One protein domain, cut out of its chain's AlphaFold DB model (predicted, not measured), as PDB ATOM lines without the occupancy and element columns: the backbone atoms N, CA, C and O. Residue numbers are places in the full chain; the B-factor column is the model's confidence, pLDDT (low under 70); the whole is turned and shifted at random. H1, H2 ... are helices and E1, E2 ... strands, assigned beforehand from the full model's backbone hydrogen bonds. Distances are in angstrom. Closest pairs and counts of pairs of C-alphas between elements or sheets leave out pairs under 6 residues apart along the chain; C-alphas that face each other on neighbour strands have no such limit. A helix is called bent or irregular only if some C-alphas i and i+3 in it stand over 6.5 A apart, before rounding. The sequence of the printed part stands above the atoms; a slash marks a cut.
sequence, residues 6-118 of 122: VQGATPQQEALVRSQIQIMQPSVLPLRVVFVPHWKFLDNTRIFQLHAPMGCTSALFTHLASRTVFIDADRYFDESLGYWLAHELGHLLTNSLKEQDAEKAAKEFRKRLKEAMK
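This is residues 6 to 118 of the 122 residues of an uncharacterized protein of Acidobacteria bacterium (UniProt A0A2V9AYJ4). A small three-stranded sheet lies between helices as three layers, helices on both faces of a sheet: H3 over one face, H2 over the other. The long H4 crosses H3 on its side away from the sheet, and H1 packs on both H3 and H4. The printed part has 113 residues, with named elements in the order H1 E1 H2 E2 E3 H3 H4, four helices and three strands; the sheet, E1 E3 E2, is mixed and the class is mostly helix. It is compact, with a radius of gyration of the C-alphas of 13.0 A, and spans 38 by 31 by 24 A.

E3, residues 68 to 72, is parallel to E1, residues 32 to 36; N 34 and O 69 are 2.9 A apart, within hydrogen-bond range. E2, residues 60 to 63, forms an antiparallel hairpin with E3, with N 70 and O 61 at 2.8 A. H3, residues 78 to 94, runs along E2, its height over the sheet 8.7 A; their closest C-alphas, Thr 62 and Glu 88, are 5.7 A apart. H2, residues 38 to 47, is on the opposite face at a height of 9.1 A. H4, residues 99 to 118, touches H3 at a steep tilt of 48 degrees, closest at C-alphas 90 and 102, 3.9 A. H1, residues 11 to 24, touches H4, closest at C-alphas 24 and 109, 4.6 A. Every O i to N i+4 pair is within hydrogen-bond range in H1 and H2, 10 of 13 in H3 and 15 of 16 in H4.

H1 begins at C-alpha 11 (171.446, 213.840, 169.345) and is 20.0 A long. H3, 24.9 A, is irregular: C-alphas 79 and 82 are 7.2 A apart. H4, 27.8 A, has a kink of 28 degrees near residue 106 and ends at C-alpha 118 (168.882, 213.043, 145.003).

The printed part has no cut. The link from H2 to E2 is long, and residues 51 to 58 in it have pLDDT under 70.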
ATOM      1  N   VAL A   6     169.546 203.613 170.463       94.06
ATOM      2  CA  VAL A   6     170.849 204.204 170.136       94.06
ATOM      3  C   VAL A   6     171.484 204.668 171.448       94.06
ATOM      4  O   VAL A   6     170.813 205.295 172.263       94.06
ATOM      5  N   GLN A   7     172.736 204.297 171.708       95.38
ATOM      6  CA  GLN A   7     173.441 204.611 172.958       95.38
ATOM      7  C   GLN A   7     174.798 205.247 172.673       95.38
ATOM      8  O   GLN A   7     175.463 204.867 171.713       95.38
ATOM      9  N   GLY A   8     175.220 206.176 173.534       93.19
ATOM     10  CA  GLY A   8     176.534 206.827 173.448       93.19
ATOM     11  C   GLY A   8     176.678 207.846 172.312       93.19
ATOM     12  O   GLY A   8     177.767 208.371 172.121       93.19
ATOM     13  N   ALA A   9     175.605 208.109 171.560       92.50
ATOM     14  CA  ALA A   9     175.574 209.066 170.462       92.50
ATOM     15  C   ALA A   9     175.214 210.473 170.957       92.50
ATOM     16  O   ALA A   9     174.463 210.628 171.925       92.50
ATOM     17  N   THR A  10     175.670 211.503 170.248       92.56
ATOM     18  CA  THR A  10     175.048 212.830 170.337       92.56
ATOM     19  C   THR A  10     173.656 212.810 169.682       92.56
ATOM     20  O   THR A  10     173.386 211.947 168.840       92.56
ATOM     21  N   PRO A  11     172.764 213.775 169.984       92.94
ATOM     22  CA  PRO A  11     171.446 213.840 169.345       92.94
ATOM     23  C   PRO A  11     171.503 213.899 167.810       92.94
ATOM     24  O   PRO A  11     170.670 213.298 167.136       92.94
ATOM     25  N   GLN A  12     172.506 214.584 167.252       91.12
ATOM     26  CA  GLN A  12     172.702 214.680 165.804       91.12
ATOM     27  C   GLN A  12     173.118 213.335 165.195       91.12
ATOM     28  O   GLN A  12     172.562 212.927 164.177       91.12
ATOM     29  N   GLN A  13     174.048 212.623 165.837       91.56
ATOM     30  CA  GLN A  13     174.477 211.289 165.408       91.56
ATOM     31  C   GLN A  13     173.322 210.288 165.466       91.56
ATOM     32  O   GLN A  13     173.107 209.524 164.525       91.56
ATOM     33  N   GLU A  14     172.542 210.314 166.549       93.19
ATOM     34  CA  GLU A  14     171.354 209.473 166.677       93.19
ATOM     35  C   GLU A  14     170.337 209.768 165.569       93.19
ATOM     36  O   GLU A  14     169.859 208.837 164.918       93.19
ATOM     37  N   ALA A  15     170.032 211.043 165.316       92.38
ATOM     38  CA  ALA A  15     169.107 211.436 164.259       92.38
ATOM     39  C   ALA A  15     169.588 210.972 162.874       92.38
ATOM     40  O   ALA A  15     168.792 210.429 162.101       92.38
ATOM     41  N   LEU A  16     170.884 211.120 162.578       91.56
ATOM     42  CA  LEU A  16     171.459 210.699 161.302       91.56
ATOM     43  C   LEU A  16     171.390 209.178 161.120       91.56
ATOM     44  O   LEU A  16     170.874 208.714 160.104       91.56
ATOM     45  N   VAL A  17     171.838 208.402 162.113       92.06
ATOM     46  CA  VAL A  17     171.749 206.930 162.096       92.06
ATOM     47  C   VAL A  17     170.306 206.483 161.882       92.06
ATOM     48  O   VAL A  17     170.037 205.611 161.051       92.06
ATOM     49  N   ARG A  18     169.361 207.103 162.598       93.00
ATOM     50  CA  ARG A  18     167.939 206.772 162.486       93.00
ATOM     51  C   ARG A  18     167.381 207.053 161.107       93.00
ATOM     52  O   ARG A  18     166.734 206.173 160.539       93.00
ATOM     53  N   SER A  19     167.666 208.232 160.566       92.12
ATOM     54  CA  SER A  19     167.259 208.619 159.216       92.12
ATOM     55  C   SER A  19     167.820 207.654 158.168       92.12
ATOM     56  O   SER A  19     167.071 207.095 157.367       92.12
ATOM     57  N   GLN A  20     169.119 207.353 158.228       92.31
ATOM     58  CA  GLN A  20     169.765 206.462 157.268       92.31
ATOM     59  C   GLN A  20     169.212 205.028 157.332       92.31
ATOM     60  O   GLN A  20     168.923 204.449 156.284       92.31
ATOM     61  N   ILE A  21     169.001 204.456 158.527       92.50
ATOM     62  CA  ILE A  21     168.373 203.126 158.681       92.50
ATOM     63  C   ILE A  21     166.958 203.126 158.095       92.50
ATOM     64  O   ILE A  21     166.596 202.203 157.360       92.50
ATOM     65  N   GLN A  22     166.179 204.171 158.385       92.00
ATOM     66  CA  GLN A  22     164.809 204.307 157.900       92.00
ATOM     67  C   GLN A  22     164.742 204.369 156.368       92.00
ATOM     68  O   GLN A  22     163.860 203.749 155.777       92.00
ATOM     69  N   ILE A  23     165.675 205.081 155.728       92.25
ATOM     70  CA  ILE A  23     165.768 205.178 154.265       92.25
ATOM     71  C   ILE A  23     166.217 203.846 153.651       92.25
ATOM     72  O   ILE A  23     165.652 203.390 152.656       92.25
ATOM     73  N   MET A  24     167.245 203.216 154.221       91.62
ATOM     74  CA  MET A  24     167.844 202.011 153.650       91.62
ATOM     75  C   MET A  24     166.903 200.807 153.713       91.62
ATOM     76  O   MET A  24     166.646 200.157 152.691       91.62
ATOM     77  N   GLN A  25     166.405 200.475 154.908       83.38
ATOM     78  CA  GLN A  25     165.536 199.319 155.107       83.38
ATOM     79  C   GLN A  25     164.813 199.380 156.465       83.38
ATOM     80  O   GLN A  25     165.319 198.847 157.456       83.38
ATOM     81  N   PRO A  26     163.590 199.936 156.528       80.31
ATOM     82  CA  PRO A  26     162.862 200.099 157.789       80.31
ATOM     83  C   PRO A  26     162.435 198.765 158.424       80.31
ATOM     84  O   PRO A  26     162.156 198.704 159.619       80.31
ATOM     85  N   SER A  27     162.404 197.683 157.642       83.75
ATOM     86  CA  SER A  27     162.046 196.340 158.118       83.75
ATOM     87  C   SER A  27     163.223 195.573 158.735       83.75
ATOM     88  O   SER A  27     163.011 194.532 159.355       83.75
ATOM     89  N   VAL A  28     164.460 196.057 158.580       81.62
ATOM     90  CA  VAL A  28     165.669 195.429 159.137       81.62
ATOM     91  C   VAL A  28     166.249 196.366 160.171       81.62
ATOM     92  O   VAL A  28     167.072 197.228 159.878       81.62
ATOM     93  N   LEU A  29     165.799 196.178 161.406       84.75
ATOM     94  CA  LEU A  29     166.252 196.986 162.521       84.75
ATOM     95  C   LEU A  29     167.271 196.201 163.357       84.75
ATOM     96  O   LEU A  29     167.043 195.013 163.653       84.75
ATOM     97  N   PRO A  30     168.394 196.829 163.747       88.94
ATOM     98  CA  PRO A  30     169.187 196.310 164.850       88.94
ATOM     99  C   PRO A  30     168.330 196.297 166.122       88.94
ATOM    100  O   PRO A  30     167.292 196.946 166.186       88.94
ATOM    101  N   LEU A  31     168.749 195.576 167.158       93.38
ATOM    102  CA  LEU A  31     168.175 195.785 168.493       93.38
ATOM    103  C   LEU A  31     168.815 197.000 169.168       93.38
ATOM    104  O   LEU A  31     168.154 197.718 169.923       93.38
ATOM    105  N   ARG A  32     170.105 197.227 168.895       94.81
ATOM    106  CA  ARG A  32     170.896 198.312 169.474       94.81
ATOM    107  C   ARG A  32     171.899 198.861 168.463       94.81
ATOM    108  O   ARG A  32     172.503 198.092 167.717       94.81
ATOM    109  N   VAL A  33     172.118 200.167 168.502       94.25
ATOM    110  CA  VAL A  33     173.290 200.831 167.922       94.25
ATOM    111  C   VAL A  33     174.057 201.470 169.072       94.25
ATOM    112  O   VAL A  33     173.472 202.214 169.859       94.25
ATOM    113  N   VAL A  34     175.339 201.156 169.217       95.38
ATOM    114  CA  VAL A  34     176.137 201.595 170.367       95.38
ATOM    115  C   VAL A  34     177.398 202.288 169.881       95.38
ATOM    116  O   VAL A  34     178.262 201.661 169.272       95.38
ATOM    117  N   PHE A  35     177.507 203.571 170.193       94.44
ATOM    118  CA  PHE A  35     178.719 204.355 170.019       94.44
ATOM    119  C   PHE A  35     179.639 204.106 171.212       94.44
ATOM    120  O   PHE A  35     179.217 204.187 172.370       94.44
ATOM    121  N   VAL A  36     180.892 203.766 170.936       93.56
ATOM    122  CA  VAL A  36     181.899 203.472 171.958       93.56
ATOM    123  C   VAL A  36     183.223 204.160 171.622       93.56
ATOM    124  O   VAL A  36     183.542 204.283 170.442       93.56
ATOM    125  N   PRO A  37     184.023 204.573 172.625       92.56
ATOM    126  CA  PRO A  37     185.389 205.034 172.384       92.56
ATOM    127  C   PRO A  37     186.231 203.957 171.687       92.56
ATOM    128  O   PRO A  37     186.004 202.759 171.906       92.56
ATOM    129  N   HIS A  38     187.249 204.367 170.935       89.94
ATOM    130  CA  HIS A  38     188.063 203.494 170.084       89.94
ATOM    131  C   HIS A  38     188.648 202.296 170.840       89.94
ATOM    132  O   HIS A  38     188.581 201.159 170.377       89.94
ATOM    133  N   TRP A  39     189.172 202.511 172.050       89.00
ATOM    134  CA  TRP A  39     189.746 201.420 172.845       89.00
ATOM    135  C   TRP A  39     188.709 200.332 173.167       89.00
ATOM    136  O   TRP A  39     189.022 199.145 173.117       89.00
ATOM    137  N   LYS A  40     187.460 200.726 173.447       90.75
ATOM    138  CA  LYS A  40     186.362 199.805 173.766       90.75
ATOM    139  C   LYS A  40     185.806 199.152 172.506       90.75
ATOM    140  O   LYS A  40     185.351 198.014 172.558       90.75
ATOM    141  N   PHE A  41     185.861 199.849 171.372       90.38
ATOM    142  CA  PHE A  41     185.578 199.267 170.065       90.38
ATOM    143  C   PHE A  41     186.523 198.093 169.775       90.38
ATOM    144  O   PHE A  41     186.053 196.991 169.498       90.38
ATOM    145  N   LEU A  42     187.837 198.303 169.927       87.25
ATOM    146  CA  LEU A  42     188.860 197.265 169.744       87.25
ATOM    147  C   LEU A  42     188.732 196.114 170.754       87.25
ATOM    148  O   LEU A  42     188.946 194.953 170.409       87.25
ATOM    149  N   ASP A  43     188.381 196.420 172.003       88.75
ATOM    150  CA  ASP A  43     188.146 195.395 173.021       88.75
ATOM    151  C   ASP A  43     186.934 194.517 172.664       88.75
ATOM    152  O   ASP A  43     187.017 193.288 172.677       88.75
ATOM    153  N   ASN A  44     185.829 195.129 172.227       87.19
ATOM    154  CA  ASN A  44     184.635 194.397 171.807       87.19
ATOM    155  C   ASN A  44     184.881 193.521 170.567       87.19
ATOM    156  O   ASN A  44     184.423 192.378 170.546       87.19
ATOM    157  N   THR A  45     185.602 194.004 169.544       84.25
ATOM    158  CA  THR A  45     185.910 193.175 168.358       84.25
ATOM    159  C   THR A  45     186.725 191.941 168.736       84.25
ATOM    160  O   THR A  45     186.457 190.848 168.229       84.25
ATOM    161  N   ARG A  46     187.660 192.089 169.686       83.25
ATOM    162  CA  ARG A  46     188.438 190.982 170.251       83.25
ATOM    163  C   ARG A  46     187.567 190.001 171.038       83.25
ATOM    164  O   ARG A  46     187.684 188.797 170.821       83.25
ATOM    165  N   ILE A  47     186.708 190.490 171.937       84.50
ATOM    166  CA  ILE A  47     185.813 189.656 172.765       84.50
ATOM    167  C   ILE A  47     184.871 188.829 171.891       84.50
ATOM    168  O   ILE A  47     184.680 187.638 172.138       84.50
ATOM    169  N   PHE A  48     184.305 189.440 170.851       82.44
ATOM    170  CA  PHE A  48     183.362 188.770 169.959       82.44
ATOM    171  C   PHE A  48     184.029 187.870 168.918       82.44
ATOM    172  O   PHE A  48     183.318 187.274 168.111       82.44
ATOM    173  N   GLN A  49     185.363 187.751 168.941       74.88
ATOM    174  CA  GLN A  49     186.146 186.947 167.997       74.88
ATOM    175  C   GLN A  49     185.739 187.207 166.542       74.88
ATOM    176  O   GLN A  49     185.737 186.301 165.705       74.88
ATOM    177  N   LEU A  50     185.350 188.447 166.242       71.56
ATOM    178  CA  LEU A  50     185.034 188.823 164.878       71.56
ATOM    179  C   LEU A  50     186.330 188.672 164.094       71.56
ATOM    180  O   LEU A  50     187.383 189.118 164.557       71.56
ATOM    181  N   HIS A  51     186.269 188.004 162.939       58.66
ATOM    182  CA  HIS A  51     187.378 188.029 161.997       58.66
ATOM    183  C   HIS A  51     187.579 189.495 161.633       58.66
ATOM    184  O   HIS A  51     186.871 190.024 160.785       58.66
ATOM    185  N   ALA A  52     188.495 190.167 162.328       46.81
ATOM    186  CA  ALA A  52     188.921 191.490 161.945       46.81
ATOM    187  C   ALA A  52     189.396 191.341 160.499       46.81
ATOM    188  O   ALA A  52     190.307 190.536 160.251       46.81
ATOM    189  N   PRO A  53     188.805 192.062 159.529       44.03
ATOM    190  CA  PRO A  53     189.489 192.243 158.267       44.03
ATOM    191  C   PRO A  53     190.893 192.725 158.644       44.03
ATOM    192  O   PRO A  53     191.026 193.561 159.539       44.03
ATOM    193  N   MET A  54     191.941 192.140 158.065       36.78
ATOM    194  CA  MET A  54     193.329 192.569 158.271       36.78
ATOM    195  C   MET A  54     193.501 194.022 157.795       36.78
ATOM    196  O   MET A  54     194.002 194.293 156.709       36.78
ATOM    197  N   GLY A  55     193.026 194.960 158.604       40.41
ATOM    198  CA  GLY A  55     192.790 196.345 158.256       40.41
ATOM    199  C   GLY A  55     191.982 196.993 159.370       40.41
ATOM    200  O   GLY A  55     190.767 196.864 159.438       40.41
ATOM    201  N   CYS A  56     192.675 197.709 160.251       43.38
ATOM    202  CA  CYS A  56     192.125 198.576 161.292       43.38
ATOM    203  C   CYS A  56     191.325 199.773 160.723       43.38
ATOM    204  O   CYS A  56     191.550 200.908 161.152       43.38
ATOM    205  N   THR A  57     190.457 199.570 159.728       54.16
ATOM    206  CA  THR A  57     189.851 200.635 158.911       54.16
ATOM    207  C   THR A  57     188.326 200.704 158.971       54.16
ATOM    208  O   THR A  57     187.784 201.738 158.590       54.16
ATOM    209  N   SER A  58     187.616 199.687 159.471       66.38
ATOM    210  CA  SER A  58     186.163 199.782 159.675       66.38
ATOM    211  C   SER A  58     185.848 200.476 161.006       66.38
ATOM    212  O   SER A  58     186.219 199.992 162.074       66.38
ATOM    213  N   ALA A  59     185.130 201.598 160.956       84.88
ATOM    214  CA  ALA A  59     184.621 202.290 162.146       84.88
ATOM    215  C   ALA A  59     183.308 201.678 162.679       84.88
ATOM    216  O   ALA A  59     182.686 202.224 163.586       84.88
ATOM    217  N   LEU A  60     182.841 200.578 162.077       90.12
ATOM    218  CA  LEU A  60     181.607 199.891 162.435       90.12
ATOM    219  C   LEU A  60     181.806 198.370 162.385       90.12
ATOM    220  O   LEU A  60     182.666 197.891 161.648       90.12
ATOM    221  N   PHE A  61     181.027 197.636 163.181       90.00
ATOM    222  CA  PHE A  61     180.829 196.191 163.025       90.00
ATOM    223  C   PHE A  61     179.490 195.747 163.627       90.00
ATOM    224  O   PHE A  61     178.943 196.395 164.528       90.00
ATOM    225  N   THR A  62     179.005 194.585 163.199       91.62
ATOM    226  CA  THR A  62     177.786 193.964 163.718       91.62
ATOM    227  C   THR A  62     178.103 192.721 164.530       91.62
ATOM    228  O   THR A  62     178.673 191.751 164.038       91.62
ATOM    229  N   HIS A  63     177.625 192.691 165.770       92.31
ATOM    230  CA  HIS A  63     177.510 191.450 166.519       92.31
ATOM    231  C   HIS A  63     176.125 190.834 166.275       92.31
ATOM    232  O   HIS A  63     175.121 191.266 166.852       92.31
ATOM    233  N   LEU A  64     176.067 189.824 165.399       90.00
ATOM    234  CA  LEU A  64     174.809 189.212 164.950       90.00
ATOM    235  C   LEU A  64     173.987 188.609 166.088       90.00
ATOM    236  O   LEU A  64     172.778 188.828 166.140       90.00
ATOM    237  N   ALA A  65     174.629 187.901 167.024       90.44
ATOM    238  CA  ALA A  65     173.925 187.196 168.094       90.44
ATOM    239  C   ALA A  65     173.119 188.147 168.994       90.44
ATOM    240  O   ALA A  65     172.019 187.809 169.421       90.44
ATOM    241  N   SER A  66     173.623 189.363 169.240       91.75
ATOM    242  CA  SER A  66     172.880 190.393 169.978       91.75
ATOM    243  C   SER A  66     172.146 191.389 169.079       91.75
ATOM    244  O   SER A  66     171.508 192.305 169.604       91.75
ATOM    245  N   ARG A  67     172.257 191.244 167.751       93.44
ATOM    246  CA  ARG A  67     171.797 192.206 166.738       93.44
ATOM    247  C   ARG A  67     172.213 193.642 167.076       93.44
ATOM    248  O   ARG A  67     171.398 194.566 167.002       93.44
ATOM    249  N   THR A  68     173.464 193.811 167.497       94.31
ATOM    250  CA  THR A  68     174.018 195.114 167.883       94.31
ATOM    251  C   THR A  68     174.986 195.597 166.820       94.31
ATOM    252  O   THR A  68     175.912 194.864 166.476       94.31
ATOM    253  N   VAL A  69     174.808 196.833 166.359       93.19
ATOM    254  CA  VAL A  69     175.815 197.543 165.560       93.19
ATOM    255  C   VAL A  69     176.651 198.395 166.506       93.19
ATOM    256  O   VAL A  69     176.108 199.211 167.253       93.19
ATOM    257  N   PHE A  70     177.960 198.193 166.498       93.75
ATOM    258  CA  PHE A  70     178.907 199.012 167.241       93.75
ATOM    259  C   PHE A  70     179.529 200.036 166.306       93.75
ATOM    260  O   PHE A  70     179.871 199.710 165.171       93.75
ATOM    261  N   ILE A  71     179.671 201.262 166.796       93.00
ATOM    262  CA  ILE A  71     180.253 202.385 166.071       93.00
ATOM    263  C   ILE A  71     181.411 202.930 166.901       93.00
ATOM    264  O   ILE A  71     181.254 203.213 168.090       93.00
ATOM    265  N   ASP A  72     182.570 203.057 166.274       91.69
ATOM    266  CA  ASP A  72     183.728 203.732 166.838       91.69
ATOM    267  C   ASP A  72     183.470 205.240 166.847       91.69
ATOM    268  O   ASP A  72     183.458 205.887 165.799       91.69
ATOM    269  N   ALA A  73     183.227 205.795 168.033       89.75
ATOM    270  CA  ALA A  73     182.888 207.201 168.206       89.75
ATOM    271  C   ALA A  73     184.059 208.135 167.862       89.75
ATOM    272  O   ALA A  73     183.819 209.253 167.412       89.75
ATOM    273  N   ASP A  74     185.304 207.677 168.027       86.69
ATOM    274  CA  ASP A  74     186.500 208.499 167.798       86.69
ATOM    275  C   ASP A  74     186.907 208.510 166.316       86.69
ATOM    276  O   ASP A  74     187.637 209.392 165.864       86.69
ATOM    277  N   ARG A  75     186.440 207.517 165.548       83.31
ATOM    278  CA  ARG A  75     186.674 207.381 164.099       83.31
ATOM    279  C   ARG A  75     185.400 207.529 163.272       83.31
ATOM    280  O   ARG A  75     185.369 207.158 162.100       83.31
ATOM    281  N   TYR A  76     184.346 208.042 163.887       76.44
ATOM    282  CA  TYR A  76     183.065 208.280 163.250       76.44
ATOM    283  C   TYR A  76     183.178 209.383 162.184       76.44
ATOM    284  O   TYR A  76     183.639 210.485 162.476       76.44
ATOM    285  N   PHE A  77     182.717 209.103 160.960       74.50
ATOM    286  CA  PHE A  77     182.651 210.073 159.861       74.50
ATOM    287  C   PHE A  77     181.275 210.038 159.190       74.50
ATOM    288  O   PHE A  77     180.930 209.050 158.536       74.50
ATOM    289  N   ASP A  78     180.527 211.141 159.301       75.94
ATOM    290  CA  ASP A  78     179.158 211.292 158.776       75.94
ATOM    291  C   ASP A  78     179.040 210.927 157.286       75.94
ATOM    292  O   ASP A  78     178.120 210.213 156.886       75.94
ATOM    293  N   GLU A  79     179.997 211.365 156.462       75.19
ATOM    294  CA  GLU A  79     179.955 211.210 155.000       75.19
ATOM    295  C   GLU A  79     180.011 209.747 154.540       75.19
ATOM    296  O   GLU A  79     179.401 209.379 153.536       75.19
ATOM    297  N   SER A  80     180.724 208.893 155.282       81.50
ATOM    298  CA  SER A  80     180.858 207.465 154.960       81.50
ATOM    299  C   SER A  80     179.932 206.571 155.786       81.50
ATOM    300  O   SER A  80     179.821 205.378 155.496       81.50
ATOM    301  N   LEU A  81     179.222 207.137 156.771       86.12
ATOM    302  CA  LEU A  81     178.355 206.390 157.680       86.12
ATOM    303  C   LEU A  81     177.339 205.543 156.918       86.12
ATOM    304  O   LEU A  81     177.248 204.346 157.161       86.12
ATOM    305  N   GLY A  82     176.631 206.131 155.952       88.62
ATOM    306  CA  GLY A  82     175.604 205.414 155.194       88.62
ATOM    307  C   GLY A  82     176.161 204.237 154.394       88.62
ATOM    308  O   GLY A  82     175.503 203.208 154.255       88.62
ATOM    309  N   TYR A  83     177.401 204.347 153.907       89.12
ATOM    310  CA  TYR A  83     178.063 203.276 153.167       89.12
ATOM    311  C   TYR A  83     178.393 202.077 154.064       89.12
ATOM    312  O   TYR A  83     178.117 200.933 153.679       89.12
ATOM    313  N   TRP A  84     178.963 202.339 155.241       90.00
ATOM    314  CA  TRP A  84     179.339 201.312 156.214       90.00
ATOM    315  C   TRP A  84     178.118 200.725 156.913       90.00
ATOM    316  O   TRP A  84     177.968 199.511 156.984       90.00
ATOM    317  N   LEU A  85     177.181 201.572 157.332       91.69
ATOM    318  CA  LEU A  85     175.947 201.144 157.977       91.69
ATOM    319  C   LEU A  85     175.106 200.256 157.051       91.69
ATOM    320  O   LEU A  85     174.535 199.274 157.512       91.69
ATOM    321  N   ALA A  86     175.085 200.526 155.742       93.62
ATOM    322  CA  ALA A  86     174.467 199.624 154.769       93.62
ATOM    323  C   ALA A  86     175.084 198.216 154.782       93.62
ATOM    324  O   ALA A  86     174.359 197.234 154.634       93.62
ATOM    325  N   HIS A  87     176.406 198.116 154.949       93.38
ATOM    326  CA  HIS A  87     177.106 196.836 155.037       93.38
ATOM    327  C   HIS A  87     176.691 196.070 156.297       93.38
ATOM    328  O   HIS A  87     176.232 194.931 156.217       93.38
ATOM    329  N   GLU A  88     176.708 196.749 157.442       92.56
ATOM    330  CA  GLU A  88     176.306 196.186 158.734       92.56
ATOM    331  C   GLU A  88     174.839 195.730 158.772       92.56
ATOM    332  O   GLU A  88     174.508 194.632 159.227       92.56
ATOM    333  N   LEU A  89     173.932 196.525 158.201       93.62
ATOM    334  CA  LEU A  89     172.536 196.121 158.025       93.62
ATOM    335  C   LEU A  89     172.401 194.921 157.077       93.62
ATOM    336  O   LEU A  89     171.452 194.146 157.205       93.62
ATOM    337  N   GLY A  90     173.332 194.747 156.138       93.94
ATOM    338  CA  GLY A  90     173.401 193.587 155.253       93.94
ATOM    339  C   GLY A  90     173.637 192.288 156.022       93.94
ATOM    340  O   GLY A  90     172.924 191.305 155.783       93.94
ATOM    341  N   HIS A  91     174.542 192.295 157.007       93.19
ATOM    342  CA  HIS A  91     174.703 191.170 157.935       93.19
ATOM    343  C   HIS A  91     173.391 190.879 158.677       93.19
ATOM    344  O   HIS A  91     172.966 189.726 158.760       93.19
ATOM    345  N   LEU A  92     172.694 191.913 159.165       93.62
ATOM    346  CA  LEU A  92     171.432 191.750 159.898       93.62
ATOM    347  C   LEU A  92     170.265 191.246 159.042       93.62
ATOM    348  O   LEU A  92     169.428 190.505 159.566       93.62
ATOM    349  N   LEU A  93     170.181 191.663 157.774       94.75
ATOM    350  CA  LEU A  93     169.159 191.205 156.825       94.75
ATOM    351  C   LEU A  93     169.373 189.731 156.482       94.75
ATOM    352  O   LEU A  93     168.421 188.956 156.455       94.75
ATOM    353  N   THR A  94     170.616 189.365 156.179       94.12
ATOM    354  CA  THR A  94     170.967 188.022 155.692       94.12
ATOM    355  C   THR A  94     171.187 187.023 156.821       94.12
ATOM    356  O   THR A  94     171.224 185.821 156.569       94.12
ATOM    357  N   ASN A  95     171.315 187.512 158.060       93.19
ATOM    358  CA  ASN A  95     171.689 186.729 159.233       93.19
ATOM    359  C   ASN A  95     172.963 185.896 158.984       93.19
ATOM    360  O   ASN A  95     173.039 184.723 159.349       93.19
ATOM    361  N   SER A  96     173.946 186.501 158.310       89.06
ATOM    362  CA  SER A  96     175.156 185.841 157.816       89.06
ATOM    363  C   SER A  96     176.398 186.645 158.184       89.06
ATOM    364  O   SER A  96     176.430 187.863 158.019       89.06
ATOM    365  N   LEU A  97     177.444 185.956 158.647       87.50
ATOM    366  CA  LEU A  97     178.781 186.532 158.861       87.50
ATOM    367  C   LEU A  97     179.597 186.621 157.561       87.50
ATOM    368  O   LEU A  97     180.758 187.009 157.588       87.50
ATOM    369  N   LYS A  98     179.040 186.203 156.418       89.25
ATOM    370  CA  LYS A  98     179.756 186.250 155.142       89.25
ATOM    371  C   LYS A  98     179.696 187.661 154.565       89.25
ATOM    372  O   LYS A  98     178.626 188.120 154.165       89.25
ATOM    373  N   GLU A  99     180.860 188.280 154.407       88.25
ATOM    374  CA  GLU A  99     181.039 189.604 153.790       88.25
ATOM    375  C   GLU A  99     180.329 189.743 152.434       88.25
ATOM    376  O   GLU A  99     179.751 190.777 152.115       88.25
ATOM    377  N   GLN A 100     180.323 188.679 151.624       90.62
ATOM    378  CA  GLN A 100     179.678 188.694 150.310       90.62
ATOM    379  C   GLN A 100     178.149 188.817 150.396       90.62
ATOM    380  O   GLN A 100     177.544 189.498 149.563       90.62
ATOM    381  N   ASP A 101     177.524 188.167 151.382       92.06
ATOM    382  CA  ASP A 101     176.075 188.234 151.592       92.06
ATOM    383  C   ASP A 101     175.686 189.643 152.055       92.06
ATOM    384  O   ASP A 101     174.756 190.249 151.510       92.06
ATOM    385  N   ALA A 102     176.456 190.188 153.002       91.69
ATOM    386  CA  ALA A 102     176.286 191.546 153.500       91.69
ATOM    387  C   ALA A 102     176.468 192.586 152.394       91.69
ATOM    388  O   ALA A 102     175.586 193.415 152.179       91.69
ATOM    389  N   GLU A 103     177.542 192.494 151.611       93.19
ATOM    390  CA  GLU A 103     177.830 193.434 150.529       93.19
ATOM    391  C   GLU A 103     176.780 193.372 149.409       93.19
ATOM    392  O   GLU A 103     176.413 194.400 148.831       93.19
ATOM    393  N   LYS A 104     176.228 192.187 149.113       94.31
ATOM    394  CA  LYS A 104     175.123 192.054 148.153       94.31
ATOM    395  C   LYS A 104     173.877 192.809 148.621       94.31
ATOM    396  O   LYS A 104     173.265 193.505 147.811       94.31
ATOM    397  N   ALA A 105     173.517 192.699 149.898       94.06
ATOM    398  CA  ALA A 105     172.406 193.449 150.484       94.06
ATOM    399  C   ALA A 105     172.705 194.959 150.558       94.06
ATOM    400  O   ALA A 105     171.869 195.784 150.186       94.06
ATOM    401  N   ALA A 106     173.925 195.320 150.956       94.06
ATOM    402  CA  ALA A 106     174.372 196.699 151.117       94.06
ATOM    403  C   ALA A 106     174.267 197.511 149.824       94.06
ATOM    404  O   ALA A 106     173.919 198.689 149.862       94.06
ATOM    405  N   LYS A 107     174.528 196.897 148.662       94.81
ATOM    406  CA  LYS A 107     174.383 197.557 147.351       94.81
ATOM    407  C   LYS A 107     172.980 198.121 147.129       94.81
ATOM    408  O   LYS A 107     172.851 199.252 146.664       94.81
ATOM    409  N   GLU A 108     171.949 197.366 147.492       94.62
ATOM    410  CA  GLU A 108     170.556 197.803 147.367       94.62
ATOM    411  C   GLU A 108     170.225 198.914 148.375       94.62
ATOM    412  O   GLU A 108     169.603 199.915 148.024       94.62
ATOM    413  N   PHE A 109     170.714 198.805 149.610       94.62
ATOM    414  CA  PHE A 109     170.532 199.842 150.631       94.62
ATOM    415  C   PHE A 109     171.198 201.167 150.249       94.62
ATOM    416  O   PHE A 109     170.572 202.224 150.317       94.62
ATOM    417  N   ARG A 110     172.444 201.117 149.767       94.56
ATOM    418  CA  ARG A 110     173.182 202.296 149.289       94.56
ATOM    419  C   ARG A 110     172.503 202.933 148.081       94.56
ATOM    420  O   ARG A 110     172.510 204.156 147.963       94.56
ATOM    421  N   LYS A 111     171.899 202.130 147.196       94.44
ATOM    422  CA  LYS A 111     171.105 202.638 146.071       94.44
ATOM    423  C   LYS A 111     169.924 203.474 146.572       94.44
ATOM    424  O   LYS A 111     169.799 204.618 146.146       94.44
ATOM    425  N   ARG A 112     169.134 202.955 147.518       93.94
ATOM    426  CA  ARG A 112     168.000 203.681 148.122       93.94
ATOM    427  C   ARG A 112     168.436 204.959 148.824       93.94
ATOM    428  O   ARG A 112     167.820 206.001 148.634       93.94
ATOM    429  N   LEU A 113     169.534 204.897 149.581       92.00
ATOM    430  CA  LEU A 113     170.096 206.073 150.242       92.00
ATOM    431  C   LEU A 113     170.496 207.148 149.222       92.00
ATOM    432  O   LEU A 113     170.114 208.306 149.361       92.00
ATOM    433  N   LYS A 114     171.191 206.755 148.148       91.81
ATOM    434  CA  LYS A 114     171.571 207.660 147.056       91.81
ATOM    435  C   LYS A 114     170.357 208.244 146.332       91.81
ATOM    436  O   LYS A 114     170.396 209.400 145.928       91.81
ATOM    437  N   GLU A 115     169.308 207.458 146.116       92.06
ATOM    438  CA  GLU A 115     168.065 207.924 145.494       92.06
ATOM    439  C   GLU A 115     167.351 208.952 146.373       92.06
ATOM    440  O   GLU A 115     166.976 210.005 145.861       92.06
ATOM    441  N   ALA A 116     167.249 208.707 147.682       89.31
ATOM    442  CA  ALA A 116     166.678 209.659 148.632       89.31
ATOM    443  C   ALA A 116     167.467 210.978 148.661       89.31
ATOM    444  O   ALA A 116     166.875 212.045 148.545       89.31
ATOM    445  N   MET A 117     168.803 210.913 148.694       85.75
ATOM    446  CA  MET A 117     169.661 212.108 148.669       85.75
ATOM    447  C   MET A 117     169.514 212.939 147.387       85.75
ATOM    448  O   MET A 117     169.722 214.145 147.418       85.75
ATOM    449  N   LYS A 118     169.164 212.317 146.252       84.44
ATOM    450  CA  LYS A 118     168.882 213.043 145.003       84.44
ATOM    451  C   LYS A 118     167.528 213.745 145.015       84.44
ATOM    452  O   LYS A 118     167.382 214.749 144.337       84.44
TER     453      LYS A 118